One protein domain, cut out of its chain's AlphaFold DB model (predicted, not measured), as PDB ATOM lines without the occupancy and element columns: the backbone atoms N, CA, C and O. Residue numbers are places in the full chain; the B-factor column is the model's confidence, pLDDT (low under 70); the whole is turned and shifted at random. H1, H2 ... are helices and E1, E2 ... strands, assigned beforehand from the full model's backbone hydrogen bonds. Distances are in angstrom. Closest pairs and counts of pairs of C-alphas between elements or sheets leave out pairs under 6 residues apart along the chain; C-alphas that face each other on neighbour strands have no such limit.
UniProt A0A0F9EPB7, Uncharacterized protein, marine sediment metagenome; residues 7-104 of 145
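This is residues 7 to 104 of the 145 residues of an uncharacterized protein of marine sediment metagenome (UniProt A0A0F9EPB7). A small, staggered three-stranded sheet lies in the middle, with the short helices H1 and H2 together near its strand E1 and the longest helix, H4, grazing it on the side away from them. H3 runs on beyond the end of E2 as an arm and, with the returning stretch 57 to 73, gives the model much of its length; residues 53 to 58 stick out. The 98 printed residues include four named helices and three named strands, in the order H1 E1 H2 E2 H3 E3 H4, and the class is mixed, helices and strands. The sheet order is E1 E2 E3, mixed, and the whole is loose and flat, with a radius of gyration of the C-alphas of 17.0 A and spans of 53 by 34 by 17 A.

The longest strand, E2, covers residues 36 to 42 and measures 18.0 A; E1 is residues 20 to 22 and E3 residues 74 to 76. H1, residues 7 to 15, begins with C-alpha 7 at (-25.049, 29.583, -20.693). H2 is residues 28 to 31, and H3, residues 45 to 56, is 16.5 A long. H4, residues 85 to 100, is 22.2 A long and ends with C-alpha 100 at (-4.985, 36.039, -45.343).

E1 and E2 are parallel at 16 degrees, with N 22 and O 38 2.9 A apart, within hydrogen-bond range. E2 and E3 are antiparallel at 165 degrees, with N 41 and O 75 at 2.9 A. E1, H2 and E2 form a strand-helix-strand unit, two parallel neighbour strands with a helix between, its crossover right-handed. H2 is on the sheet at a height of 8.4 A, only just over E1, on which 3 of its C-alphas fall. H1 touches H2, the closest C-alphas being those of Ser 11 and Phe 31, 5.2 A, and only grazes the sheet. H4 only grazes it too, with 5 pairs of C-alphas within 10 A, and H3 is not on it. Every O i to N i+4 pair is within range in H1, H3 and H4; H2 is too short for one.

The C-alphas farthest apart, those of Arg 16 and Gly 58, are 53.1 A apart. The printed part has no cut, the link from H3 to E3 is long with 17 residues, and no printed residue is under 70 in pLDDT.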
ATOM      1  N   SER A   7     -23.695  29.086 -20.972       91.06
ATOM      2  CA  SER A   7     -25.049  29.583 -20.693       91.06
ATOM      3  C   SER A   7     -25.124  30.488 -19.465       91.06
ATOM      4  O   SER A   7     -25.721  31.554 -19.533       91.06
ATOM      5  N   THR A   8     -24.512  30.103 -18.341       92.25
ATOM      6  CA  THR A   8     -24.659  30.849 -17.079       92.25
ATOM      7  C   THR A   8     -24.062  32.249 -17.184       92.25
ATOM      8  O   THR A   8     -24.685  33.217 -16.749       92.25
ATOM      9  N   VAL A   9     -22.875  32.371 -17.783       93.06
ATOM     10  CA  VAL A   9     -22.186  33.659 -17.947       93.06
ATOM     11  C   VAL A   9     -22.939  34.545 -18.935       93.06
ATOM     12  O   VAL A   9     -23.218  35.700 -18.617       93.06
ATOM     13  N   ILE A  10     -23.326  33.993 -20.090       95.81
ATOM     14  CA  ILE A  10     -24.031  34.737 -21.142       95.81
ATOM     15  C   ILE A  10     -25.398  35.222 -20.644       95.81
ATOM     16  O   ILE A  10     -25.672  36.418 -20.716       95.81
ATOM     17  N   SER A  11     -26.216  34.346 -20.047       96.31
ATOM     18  CA  SER A  11     -27.525  34.735 -19.502       96.31
ATOM     19  C   SER A  11     -27.406  35.759 -18.370       96.31
ATOM     20  O   SER A  11     -28.250  36.644 -18.232       96.31
ATOM     21  N   THR A  12     -26.356  35.668 -17.546       96.75
ATOM     22  CA  THR A  12     -26.115  36.659 -16.488       96.75
ATOM     23  C   THR A  12     -25.766  38.022 -17.082       96.75
ATOM     24  O   THR A  12     -26.317  39.022 -16.623       96.75
ATOM     25  N   ALA A  13     -24.892  38.075 -18.092       97.56
ATOM     26  CA  ALA A  13     -24.553  39.316 -18.787       97.56
ATOM     27  C   ALA A  13     -25.801  39.952 -19.418       97.56
ATOM     28  O   ALA A  13     -26.098  41.115 -19.144       97.56
ATOM     29  N   GLU A  14     -26.591  39.148 -20.133       98.06
ATOM     30  CA  GLU A  14     -27.863  39.555 -20.731       98.06
ATOM     31  C   GLU A  14     -28.815  40.165 -19.693       98.06
ATOM     32  O   GLU A  14     -29.267  41.298 -19.851       98.06
ATOM     33  N   SER A  15     -29.059  39.466 -18.573       98.12
ATOM     34  CA  SER A  15     -29.954  39.947 -17.505       98.12
ATOM     35  C   SER A  15     -29.506  41.265 -16.862       98.12
ATOM     36  O   SER A  15     -30.304  41.954 -16.228       98.12
ATOM     37  N   ARG A  16     -28.225  41.616 -17.012       98.25
ATOM     38  CA  ARG A  16     -27.616  42.844 -16.490       98.25
ATOM     39  C   ARG A  16     -27.452  43.924 -17.559       98.25
ATOM     40  O   ARG A  16     -26.885  44.972 -17.265       98.25
ATOM     41  N   GLY A  17     -27.919  43.677 -18.782       98.12
ATOM     42  CA  GLY A  17     -27.739  44.579 -19.914       98.12
ATOM     43  C   GLY A  17     -26.279  44.765 -20.329       98.12
ATOM     44  O   GLY A  17     -25.915  45.819 -20.849       98.12
ATOM     45  N   ALA A  18     -25.434  43.773 -20.050       98.31
ATOM     46  CA  ALA A  18     -24.021  43.777 -20.389       98.31
ATOM     47  C   ALA A  18     -23.773  42.955 -21.656       98.31
ATOM     48  O   ALA A  18     -24.330  41.871 -21.826       98.31
ATOM     49  N   TYR A  19     -22.900  43.464 -22.526       98.06
ATOM     50  CA  TYR A  19     -22.547  42.771 -23.757       98.06
ATOM     51  C   TYR A  19     -21.740  41.497 -23.508       98.06
ATOM     52  O   TYR A  19     -20.915  41.444 -22.594       98.06
ATOM     53  N   SER A  20     -21.938  40.489 -24.358       97.25
ATOM     54  CA  SER A  20     -21.186  39.232 -24.315       97.25
ATOM     55  C   SER A  20     -20.663  38.811 -25.689       97.25
ATOM     56  O   SER A  20     -21.294  39.053 -26.720       97.25
ATOM     57  N   ILE A  21     -19.492  38.167 -25.685       96.75
ATOM     58  CA  ILE A  21     -18.947  37.423 -26.821       96.75
ATOM     59  C   ILE A  21     -18.944  35.950 -26.419       96.75
ATOM     60  O   ILE A  21     -18.376  35.595 -25.385       96.75
ATOM     61  N   GLY A  22     -19.609  35.098 -27.193       93.94
ATOM     62  CA  GLY A  22     -19.697  33.676 -26.877       93.94
ATOM     63  C   GLY A  22     -18.460  32.880 -27.269       93.94
ATOM     64  O   GLY A  22     -17.686  33.261 -28.146       93.94
ATOM     65  N   PHE A  23     -18.320  31.724 -26.632       90.94
ATOM     66  CA  PHE A  23     -17.232  30.783 -26.858       90.94
ATOM     67  C   PHE A  23     -17.782  29.354 -26.975       90.94
ATOM     68  O   PHE A  23     -18.818  29.021 -26.394       90.94
ATOM     69  N   GLN A  24     -17.070  28.514 -27.728       88.44
ATOM     70  CA  GLN A  24     -17.311  27.089 -28.008       88.44
ATOM     71  C   GLN A  24     -18.546  26.734 -28.840       88.44
ATOM     72  O   GLN A  24     -18.512  25.731 -29.552       88.44
ATOM     73  N   SER A  25     -19.617  27.526 -28.792       91.56
ATOM     74  CA  SER A  25     -20.896  27.172 -29.405       91.56
ATOM     75  C   SER A  25     -21.501  28.315 -30.214       91.56
ATOM     76  O   SER A  25     -21.797  29.385 -29.684       91.56
ATOM     77  N   LEU A  26     -21.789  28.042 -31.491       92.56
ATOM     78  CA  LEU A  26     -22.483  28.980 -32.384       92.56
ATOM     79  C   LEU A  26     -23.935  29.242 -31.955       92.56
ATOM     80  O   LEU A  26     -24.510  30.265 -32.316       92.56
ATOM     81  N   VAL A  27     -24.530  28.335 -31.175       93.31
ATOM     82  CA  VAL A  27     -25.910  28.471 -30.685       93.31
ATOM     83  C   VAL A  27     -25.990  29.162 -29.325       93.31
ATOM     84  O   VAL A  27     -27.087  29.347 -28.805       93.31
ATOM     85  N   ALA A  28     -24.859  29.563 -28.734       94.19
ATOM     86  CA  ALA A  28     -24.844  30.245 -27.439       94.19
ATOM     87  C   ALA A  28     -25.571  31.603 -27.466       94.19
ATOM     88  O   ALA A  28     -26.063  32.051 -26.434       94.19
ATOM     89  N   GLN A  29     -25.719  32.207 -28.650       95.06
ATOM     90  CA  GLN A  29     -26.463  33.454 -28.859       95.06
ATOM     91  C   GLN A  29     -27.917  33.395 -28.361       95.06
ATOM     92  O   GLN A  29     -28.449  34.398 -27.901       95.06
ATOM     93  N   GLN A  30     -28.535  32.204 -28.332       96.19
ATOM     94  CA  GLN A  30     -29.903  32.019 -27.827       96.19
ATOM     95  C   GLN A  30     -30.083  32.443 -26.356       96.19
ATOM     96  O   GLN A  30     -31.206  32.653 -25.908       96.19
ATOM     97  N   PHE A  31     -28.985  32.536 -25.597       96.06
ATOM     98  CA  PHE A  31     -28.983  32.936 -24.192       96.06
ATOM     99  C   PHE A  31     -28.856  34.457 -23.988       96.06
ATOM    100  O   PHE A  31     -29.015  34.917 -22.860       96.06
ATOM    101  N   ALA A  32     -28.574  35.228 -25.046       97.31
ATOM    102  CA  ALA A  32     -28.422  36.685 -25.005       97.31
ATOM    103  C   ALA A  32     -29.084  37.367 -26.222       97.31
ATOM    104  O   ALA A  32     -28.388  37.869 -27.103       97.31
ATOM    105  N   PRO A  33     -30.425  37.380 -26.318       97.00
ATOM    106  CA  PRO A  33     -31.118  37.933 -27.482       97.00
ATOM    107  C   PRO A  33     -30.847  39.426 -27.733       97.00
ATOM    108  O   PRO A  33     -30.885  39.852 -28.884       97.00
ATOM    109  N   GLU A  34     -30.556  40.224 -26.700       98.00
ATOM    110  CA  GLU A  34     -30.402  41.677 -26.821       98.00
ATOM    111  C   GLU A  34     -28.948  42.155 -26.771       98.00
ATOM    112  O   GLU A  34     -28.594  43.097 -27.483       98.00
ATOM    113  N   TYR A  35     -28.113  41.565 -25.911       98.25
ATOM    114  CA  TYR A  35     -26.751  42.034 -25.625       98.25
ATOM    115  C   TYR A  35     -25.660  41.073 -26.122       98.25
ATOM    116  O   TYR A  35     -24.496  41.154 -25.727       98.25
ATOM    117  N   TRP A  36     -25.992  40.179 -27.045       98.00
ATOM    118  CA  TRP A  36     -25.000  39.419 -27.800       98.00
ATOM    119  C   TRP A  36     -24.234  40.304 -28.796       98.00
ATOM    120  O   TRP A  36     -24.831  41.113 -29.506       98.00
ATOM    121  N   ILE A  37     -22.909  40.136 -28.880       98.06
ATOM    122  CA  ILE A  37     -22.084  40.744 -29.938       98.06
ATOM    123  C   ILE A  37     -21.902  39.749 -31.087       98.06
ATOM    124  O   ILE A  37     -22.357  39.994 -32.196       98.06
ATOM    125  N   THR A  38     -21.209  38.644 -30.824       97.69
ATOM    126  CA  THR A  38     -20.953  37.496 -31.712       97.69
ATOM    127  C   THR A  38     -20.366  36.379 -30.833       97.69
ATOM    128  O   THR A  38     -20.387  36.475 -29.607       97.69
ATOM    129  N   GLY A  39     -19.814  35.319 -31.410       95.25
ATOM    130  CA  GLY A  39     -19.057  34.322 -30.669       95.25
ATOM    131  C   GLY A  39     -18.269  33.409 -31.586       95.25
ATOM    132  O   GLY A  39     -18.518  33.364 -32.788       95.25
ATOM    133  N   THR A  40     -17.333  32.659 -31.022       93.38
ATOM    134  CA  THR A  40     -16.620  31.598 -31.739       93.38
ATOM    135  C   THR A  40     -17.163  30.238 -31.323       93.38
ATOM    136  O   THR A  40     -17.441  29.993 -30.149       93.38
ATOM    137  N   GLY A  41     -17.345  29.341 -32.289       92.44
ATOM    138  CA  GLY A  41     -17.806  27.979 -32.041       92.44
ATOM    139  C   GLY A  41     -16.997  26.952 -32.813       92.44
ATOM    140  O   GLY A  41     -16.523  27.242 -33.907       92.44
ATOM    141  N   PHE A  42     -16.843  25.759 -32.245       91.81
ATOM    142  CA  PHE A  42     -16.100  24.676 -32.886       91.81
ATOM    143  C   PHE A  42     -16.978  23.897 -33.868       91.81
ATOM    144  O   PHE A  42     -18.108  23.524 -33.552       91.81
ATOM    145  N   THR A  43     -16.435  23.600 -35.046       92.06
ATOM    146  CA  THR A  43     -17.107  22.901 -36.153       92.06
ATOM    147  C   THR A  43     -16.369  21.612 -36.532       92.06
ATOM    148  O   THR A  43     -16.181  21.291 -37.700       92.06
ATOM    149  N   PHE A  44     -15.981  20.815 -35.530       90.25
ATOM    150  CA  PHE A  44     -15.138  19.618 -35.695       90.25
ATOM    151  C   PHE A  44     -15.754  18.450 -36.479       90.25
ATOM    152  O   PHE A  44     -15.072  17.452 -36.692       90.25
ATOM    153  N   GLY A  45     -17.015  18.542 -36.918       91.69
ATOM    154  CA  GLY A  45     -17.698  17.452 -37.621       91.69
ATOM    155  C   GLY A  45     -16.886  16.907 -38.799       91.69
ATOM    156  O   GLY A  45     -16.628  15.708 -38.855       91.69
ATOM    157  N   GLY A  46     -16.397  17.790 -39.677       91.06
ATOM    158  CA  GLY A  46     -15.577  17.392 -40.828       91.06
ATOM    159  C   GLY A  46     -14.237  16.765 -40.433       91.06
ATOM    160  O   GLY A  46     -13.843  15.749 -41.002       91.06
ATOM    161  N   ILE A  47     -13.572  17.313 -39.412       91.62
ATOM    162  CA  ILE A  47     -12.298  16.790 -38.896       91.62
ATOM    163  C   ILE A  47     -12.479  15.389 -38.316       91.62
ATOM    164  O   ILE A  47     -11.680  14.501 -38.604       91.62
ATOM    165  N   PHE A  48     -13.535  15.164 -37.532       93.00
ATOM    166  CA  PHE A  48     -13.823  13.840 -36.990       93.00
ATOM    167  C   PHE A  48     -14.178  12.846 -38.090       93.00
ATOM    168  O   PHE A  48     -13.656  11.735 -38.066       93.00
ATOM    169  N   THR A  49     -14.980  13.244 -39.084       95.56
ATOM    170  CA  THR A  49     -15.259  12.395 -40.248       95.56
ATOM    171  C   THR A  49     -13.970  11.987 -40.956       95.56
ATOM    172  O   THR A  49     -13.737  10.795 -41.139       95.56
ATOM    173  N   TRP A  50     -13.101  12.947 -41.287       93.62
ATOM    174  CA  TRP A  50     -11.814  12.671 -41.923       93.62
ATOM    175  C   TRP A  50     -10.940  11.736 -41.078       93.62
ATOM    176  O   TRP A  50     -10.468  10.714 -41.574       93.62
ATOM    177  N   LEU A  51     -10.767  12.043 -39.789       94.62
ATOM    178  CA  LEU A  51      -9.924  11.253 -38.896       94.62
ATOM    179  C   LEU A  51     -10.431   9.809 -38.798       94.62
ATOM    180  O   LEU A  51      -9.645   8.873 -38.936       94.62
ATOM    181  N   THR A  52     -11.740   9.618 -38.619       96.56
ATOM    182  CA  THR A  52     -12.362   8.290 -38.577       96.56
ATOM    183  C   THR A  52     -12.167   7.526 -39.885       96.56
ATOM    184  O   THR A  52     -11.830   6.345 -39.831       96.56
ATOM    185  N   SER A  53     -12.293   8.179 -41.044       97.94
ATOM    186  CA  SER A  53     -12.012   7.546 -42.339       97.94
ATOM    187  C   SER A  53     -10.578   7.013 -42.420       97.94
ATOM    188  O   SER A  53     -10.390   5.860 -42.788       97.94
ATOM    189  N   THR A  54      -9.568   7.770 -41.970       97.38
ATOM    190  CA  THR A  54      -8.170   7.283 -41.995       97.38
ATOM    191  C   THR A  54      -7.938   6.049 -41.116       97.38
ATOM    192  O   THR A  54      -7.106   5.200 -41.439       97.38
ATOM    193  N   VAL A  55      -8.677   5.926 -40.007       97.75
ATOM    194  CA  VAL A  55      -8.618   4.754 -39.123       97.75
ATOM    195  C   VAL A  55      -9.275   3.550 -39.789       97.75
ATOM    196  O   VAL A  55      -8.688   2.471 -39.790       97.75
ATOM    197  N   ILE A  56     -10.459   3.738 -40.383       98.38
ATOM    198  CA  ILE A  56     -11.175   2.696 -41.136       98.38
ATOM    199  C   ILE A  56     -10.311   2.172 -42.290       98.38
ATOM    200  O   ILE A  56     -10.203   0.962 -42.471       98.38
ATOM    201  N   ASP A  57      -9.641   3.070 -43.011       98.31
ATOM    202  CA  ASP A  57      -8.790   2.730 -44.155       98.31
ATOM    203  C   ASP A  57      -7.422   2.149 -43.744       98.31
ATOM    204  O   ASP A  57      -6.613   1.792 -44.601       98.31
ATOM    205  N   GLY A  58      -7.117   2.074 -42.441       98.06
ATOM    206  CA  GLY A  58      -5.829   1.593 -41.930       98.06
ATOM    207  C   GLY A  58      -4.638   2.500 -42.273       98.06
ATOM    208  O   GLY A  58      -3.490   2.063 -42.198       98.06
ATOM    209  N   THR A  59      -4.890   3.754 -42.657       98.06
ATOM    210  CA  THR A  59      -3.868   4.735 -43.071       98.06
ATOM    211  C   THR A  59      -3.506   5.734 -41.976       98.06
ATOM    212  O   THR A  59      -2.574   6.525 -42.150       98.06
ATOM    213  N   TRP A  60      -4.218   5.701 -40.846       97.38
ATOM    214  CA  TRP A  60      -3.985   6.598 -39.723       97.38
ATOM    215  C   TRP A  60      -2.539   6.531 -39.211       97.38
ATOM    216  O   TRP A  60      -1.941   5.459 -39.082       97.38
ATOM    217  N   LYS A  61      -1.990   7.698 -38.867       96.25
ATOM    218  CA  LYS A  61      -0.693   7.858 -38.203       96.25
ATOM    219  C   LYS A  61      -0.837   8.836 -37.032       96.25
ATOM    220  O   LYS A  61      -1.699   9.713 -37.104       96.25
ATOM    221  N   PRO A  62       0.008   8.739 -35.989       95.25
ATOM    222  CA  PRO A  62       0.047   9.738 -34.927       95.25
ATOM    223  C   PRO A  62       0.275  11.139 -35.498       95.25
ATOM    224  O   PRO A  62       1.212  11.350 -36.266       95.25
ATOM    225  N   ILE A  63      -0.582  12.083 -35.113       90.44
ATOM    226  CA  ILE A  63      -0.528  13.480 -35.548       90.44
ATOM    227  C   ILE A  63      -0.808  14.415 -34.373       90.44
ATOM    228  O   ILE A  63      -1.636  14.117 -33.512       90.44
ATOM    229  N   PHE A  64      -0.137  15.564 -34.366       88.00
ATOM    230  CA  PHE A  64      -0.515  16.708 -33.545       88.00
ATOM    231  C   PHE A  64      -1.338  17.653 -34.419       88.00
ATOM    232  O   PHE A  64      -0.793  18.327 -35.289       88.00
ATOM    233  N   LEU A  65      -2.659  17.642 -34.241       85.81
ATOM    234  CA  LEU A  65      -3.573  18.448 -35.044       85.81
ATOM    235  C   LEU A  65      -3.913  19.745 -34.304       85.81
ATOM    236  O   LEU A  65      -4.632  19.728 -33.305       85.81
ATOM    237  N   ARG A  66      -3.420  20.866 -34.827       84.81
ATOM    238  CA  ARG A  66      -3.877  22.217 -34.495       84.81
ATOM    239  C   ARG A  66      -4.618  22.736 -35.713       84.81
ATOM    240  O   ARG A  66      -4.091  22.602 -36.810       84.81
ATOM    241  N   SER A  67      -5.821  23.272 -35.516       83.06
ATOM    242  CA  SER A  67      -6.642  23.693 -36.641       83.06
ATOM    243  C   SER A  67      -7.273  25.066 -36.467       83.06
ATOM    244  O   SER A  67      -7.552  25.496 -35.346       83.06
ATOM    245  N   SER A  68      -7.443  25.768 -37.585       81.44
ATOM    246  CA  SER A  68      -7.864  27.168 -37.644       81.44
ATOM    247  C   SER A  68      -9.317  27.335 -38.116       81.44
ATOM    248  O   SER A  68      -9.999  26.374 -38.478       81.44
ATOM    249  N   MET A  69      -9.808  28.580 -38.131       82.31
ATOM    250  CA  MET A  69     -11.073  28.906 -38.809       82.31
ATOM    251  C   MET A  69     -10.993  28.634 -40.319       82.31
ATOM    252  O   MET A  69     -11.945  28.102 -40.883       82.31
ATOM    253  N   ALA A  70      -9.846  28.915 -40.953       80.12
ATOM    254  CA  ALA A  70      -9.635  28.677 -42.383       80.12
ATOM    255  C   ALA A  70      -9.707  27.184 -42.752       80.12
ATOM    256  O   ALA A  70     -10.157  26.821 -43.834       80.12
ATOM    257  N   GLU A  71      -9.323  26.306 -41.826       82.06
ATOM    258  CA  GLU A  71      -9.412  24.848 -41.975       82.06
ATOM    259  C   GLU A  71     -10.780  24.276 -41.558       82.06
ATOM    260  O   GLU A  71     -10.993  23.063 -41.576       82.06
ATOM    261  N   GLY A  72     -11.730  25.138 -41.180       84.50
ATOM    262  CA  GLY A  72     -13.097  24.746 -40.845       84.50
ATOM    263  C   GLY A  72     -13.258  24.106 -39.465       84.50
ATOM    264  O   GLY A  72     -14.302  23.511 -39.191       84.50
ATOM    265  N   ALA A  73     -12.270  24.224 -38.573       89.25
ATOM    266  CA  ALA A  73     -12.378  23.744 -37.192       89.25
ATOM    267  C   ALA A  73     -13.195  24.671 -36.286       89.25
ATOM    268  O   ALA A  73     -13.663  24.251 -35.224       89.25
ATOM    269  N   MET A  74     -13.346  25.929 -36.690       91.94
ATOM    270  CA  MET A  74     -14.055  26.966 -35.956       91.94
ATOM    271  C   MET A  74     -14.831  27.861 -36.915       91.94
ATOM    272  O   MET A  74     -14.443  28.041 -38.067       91.94
ATOM    273  N   ALA A  75     -15.885  28.483 -36.404       92.12
ATOM    274  CA  ALA A  75     -16.642  29.502 -37.108       92.12
ATOM    275  C   ALA A  75     -17.032  30.647 -36.169       92.12
ATOM    276  O   ALA A  75     -17.068  30.494 -34.944       92.12
ATOM    277  N   MET A  76     -17.356  31.788 -36.772       94.69
ATOM    278  CA  MET A  76     -17.938  32.932 -36.083       94.69
ATOM    279  C   MET A  76     -19.466  32.856 -36.161       94.69
ATOM    280  O   MET A  76     -20.036  32.614 -37.225       94.69
ATOM    281  N   ALA A  77     -20.133  33.034 -35.028       96.06
ATOM    282  CA  ALA A  77     -21.583  33.093 -34.943       96.06
ATOM    283  C   ALA A  77     -22.120  34.400 -35.561       96.06
ATOM    284  O   ALA A  77     -21.382  35.384 -35.672       96.06
ATOM    285  N   PRO A  78     -23.413  34.459 -35.920       96.75
ATOM    286  CA  PRO A  78     -24.034  35.703 -36.362       96.75
ATOM    287  C   PRO A  78     -23.868  36.835 -35.340       96.75
ATOM    288  O   PRO A  78     -23.829  36.595 -34.126       96.75
ATOM    289  N   PHE A  79     -23.789  38.069 -35.841       98.44
ATOM    290  CA  PHE A  79     -23.785  39.257 -34.996       98.44
ATOM    291  C   PHE A  79     -25.137  39.453 -34.305       98.44
ATOM    292  O   PHE A  79     -26.185  39.124 -34.862       98.44
ATOM    293  N   GLY A  80     -25.112  40.001 -33.092       98.00
ATOM    294  CA  GLY A  80     -26.328  40.369 -32.373       98.00
ATOM    295  C   GLY A  80     -26.934  41.690 -32.857       98.00
ATOM    296  O   GLY A  80     -26.282  42.469 -33.559       98.00
ATOM    297  N   PRO A  81     -28.182  41.983 -32.459       97.81
ATOM    298  CA  PRO A  81     -28.979  43.062 -33.050       97.81
ATOM    299  C   PRO A  81     -28.449  44.472 -32.751       97.81
ATOM    300  O   PRO A  81     -28.791  45.419 -33.456       97.81
ATOM    301  N   LYS A  82     -27.616  44.630 -31.715       97.88
ATOM    302  CA  LYS A  82     -27.052  45.925 -31.299       97.88
ATOM    303  C   LYS A  82     -25.675  46.221 -31.899       97.88
ATOM    304  O   LYS A  82     -25.120  47.288 -31.640       97.88
ATOM    305  N   VAL A  83     -25.122  45.317 -32.707       98.19
ATOM    306  CA  VAL A  83     -23.848  45.547 -33.398       98.19
ATOM    307  C   VAL A  83     -24.113  46.321 -34.687       98.19
ATOM    308  O   VAL A  83     -24.741  45.811 -35.614       98.19
ATOM    309  N   SER A  84     -23.639  47.567 -34.759       98.25
ATOM    310  CA  SER A  84     -23.826  48.408 -35.946       98.25
ATOM    311  C   SER A  84     -23.105  47.832 -37.167       98.25
ATOM    312  O   SER A  84     -22.065  47.189 -37.027       98.25
ATOM    313  N   GLN A  85     -23.617  48.112 -38.371       98.19
ATOM    314  CA  GLN A  85     -23.024  47.606 -39.617       98.19
ATOM    315  C   GLN A  85     -21.533  47.946 -39.736       98.19
ATOM    316  O   GLN A  85     -20.734  47.082 -40.058       98.19
ATOM    317  N   ASN A  86     -21.145  49.172 -39.370       98.38
ATOM    318  CA  ASN A  86     -19.746  49.598 -39.393       98.38
ATOM    319  C   ASN A  86     -18.854  48.687 -38.524       98.38
ATOM    320  O   ASN A  86     -17.787  48.269 -38.961       98.38
ATOM    321  N   VAL A  87     -19.306  48.320 -37.320       98.19
ATOM    322  CA  VAL A  87     -18.555  47.400 -36.451       98.19
ATOM    323  C   VAL A  87     -18.505  45.994 -37.050       98.19
ATOM    324  O   VAL A  87     -17.457  45.355 -36.999       98.19
ATOM    325  N   GLN A  88     -19.602  45.517 -37.647       98.44
ATOM    326  CA  GLN A  88     -19.616  44.217 -38.330       98.44
ATOM    327  C   GLN A  88     -18.598  44.184 -39.474       98.44
ATOM    328  O   GLN A  88     -17.814  43.241 -39.560       98.44
ATOM    329  N   ASP A  89     -18.558  45.231 -40.298       98.44
ATOM    330  CA  ASP A  89     -17.633  45.348 -41.425       98.44
ATOM    331  C   ASP A  89     -16.172  45.353 -40.949       98.44
ATOM    332  O   ASP A  89     -15.347  44.623 -41.494       98.44
ATOM    333  N   GLN A  90     -15.855  46.098 -39.880       98.19
ATOM    334  CA  GLN A  90     -14.513  46.108 -39.283       98.19
ATOM    335  C   GLN A  90     -14.087  44.723 -38.782       98.19
ATOM    336  O   GLN A  90     -12.960  44.295 -39.028       98.19
ATOM    337  N   VAL A  91     -14.978  44.004 -38.095       97.12
ATOM    338  CA  VAL A  91     -14.686  42.654 -37.585       97.12
ATOM    339  C   VAL A  91     -14.514  41.662 -38.734       97.12
ATOM    340  O   VAL A  91     -13.608  40.829 -38.698       97.12
ATOM    341  N   LEU A  92     -15.357  41.742 -39.765       96.38
ATOM    342  CA  LEU A  92     -15.268  40.866 -40.933       96.38
ATOM    343  C   LEU A  92     -13.997  41.118 -41.746       96.38
ATOM    344  O   LEU A  92     -13.404  40.147 -42.215       96.38
ATOM    345  N   GLN A  93     -13.562  42.375 -41.862       97.31
ATOM    346  CA  GLN A  93     -12.285  42.724 -42.480       97.31
ATOM    347  C   GLN A  93     -11.113  42.188 -41.654       97.31
ATOM    348  O   GLN A  93     -10.276  41.478 -42.193       97.31
ATOM    349  N   ALA A  94     -11.096  42.418 -40.337       96.06
ATOM    350  CA  ALA A  94     -10.038  41.892 -39.474       96.06
ATOM    351  C   ALA A  94      -9.960  40.357 -39.523       96.06
ATOM    352  O   ALA A  94      -8.871  39.792 -39.538       96.06
ATOM    353  N   ARG A  95     -11.108  39.668 -39.589       93.00
ATOM    354  CA  ARG A  95     -11.150  38.214 -39.795       93.00
ATOM    355  C   ARG A  95     -10.500  37.820 -41.120       93.00
ATOM    356  O   ARG A  95      -9.682  36.909 -41.125       93.00
ATOM    357  N   HIS A  96     -10.864  38.494 -42.211       93.19
ATOM    358  CA  HIS A  96     -10.263  38.252 -43.519       93.19
ATOM    359  C   HIS A  96      -8.746  38.463 -43.479       93.19
ATOM    360  O   HIS A  96      -8.004  37.612 -43.948       93.19
ATOM    361  N   ASP A  97      -8.279  39.547 -42.865       94.69
ATOM    362  CA  ASP A  97      -6.855  39.881 -42.799       94.69
ATOM    363  C   ASP A  97      -6.072  38.871 -41.940       94.69
ATOM    364  O   ASP A  97      -4.942  38.516 -42.268       94.69
ATOM    365  N   VAL A  98      -6.675  38.335 -40.870       91.25
ATOM    366  CA  VAL A  98      -6.098  37.216 -40.102       91.25
ATOM    367  C   VAL A  98      -6.037  35.938 -40.946       91.25
ATOM    368  O   VAL A  98      -5.027  35.240 -40.922       91.25
ATOM    369  N   GLU A  99      -7.094  35.620 -41.697       88.81
ATOM    370  CA  GLU A  99      -7.146  34.437 -42.572       88.81
ATOM    371  C   GLU A  99      -6.164  34.540 -43.754       88.81
ATOM    372  O   GLU A  99      -5.580  33.533 -44.154       88.81
ATOM    373  N   ALA A 100      -5.946  35.748 -44.280       91.25
ATOM    374  CA  ALA A 100      -4.985  36.039 -45.343       91.25
ATOM    375  C   ALA A 100      -3.528  36.100 -44.846       91.25
ATOM    376  O   ALA A 100      -2.602  36.020 -45.653       91.25
ATOM    377  N   GLY A 101      -3.315  36.217 -43.530       90.00
ATOM    378  CA  GLY A 101      -1.995  36.388 -42.918       90.00
ATOM    379  C   GLY A 101      -1.487  37.835 -42.904       90.00
ATOM    380  O   GLY A 101      -0.351  38.069 -42.495       90.00
ATOM    381  N   ASP A 102      -2.320  38.798 -43.301       93.75
ATOM    382  CA  ASP A 102      -2.032  40.235 -43.235       93.75
ATOM    383  C   ASP A 102      -1.997  40.735 -41.778       93.75
ATOM    384  O   ASP A 102      -1.221  41.628 -41.433       93.75
ATOM    385  N   ILE A 103      -2.802  40.124 -40.896       93.56
ATOM    386  CA  ILE A 103      -2.723  40.309 -39.442       93.56
ATOM    387  C   ILE A 103      -2.140  39.055 -38.796       93.56
ATOM    388  O   ILE A 103      -2.775  38.002 -38.731       93.56
ATOM    389  N   VAL A 104      -0.961  39.211 -38.195       92.38
ATOM    390  CA  VAL A 104      -0.356  38.213 -37.309       92.38
ATOM    391  C   VAL A 104      -0.538  38.676 -35.865       92.38
ATOM    392  O   VAL A 104       0.146  39.585 -35.402       92.38
TER     393      VAL A 104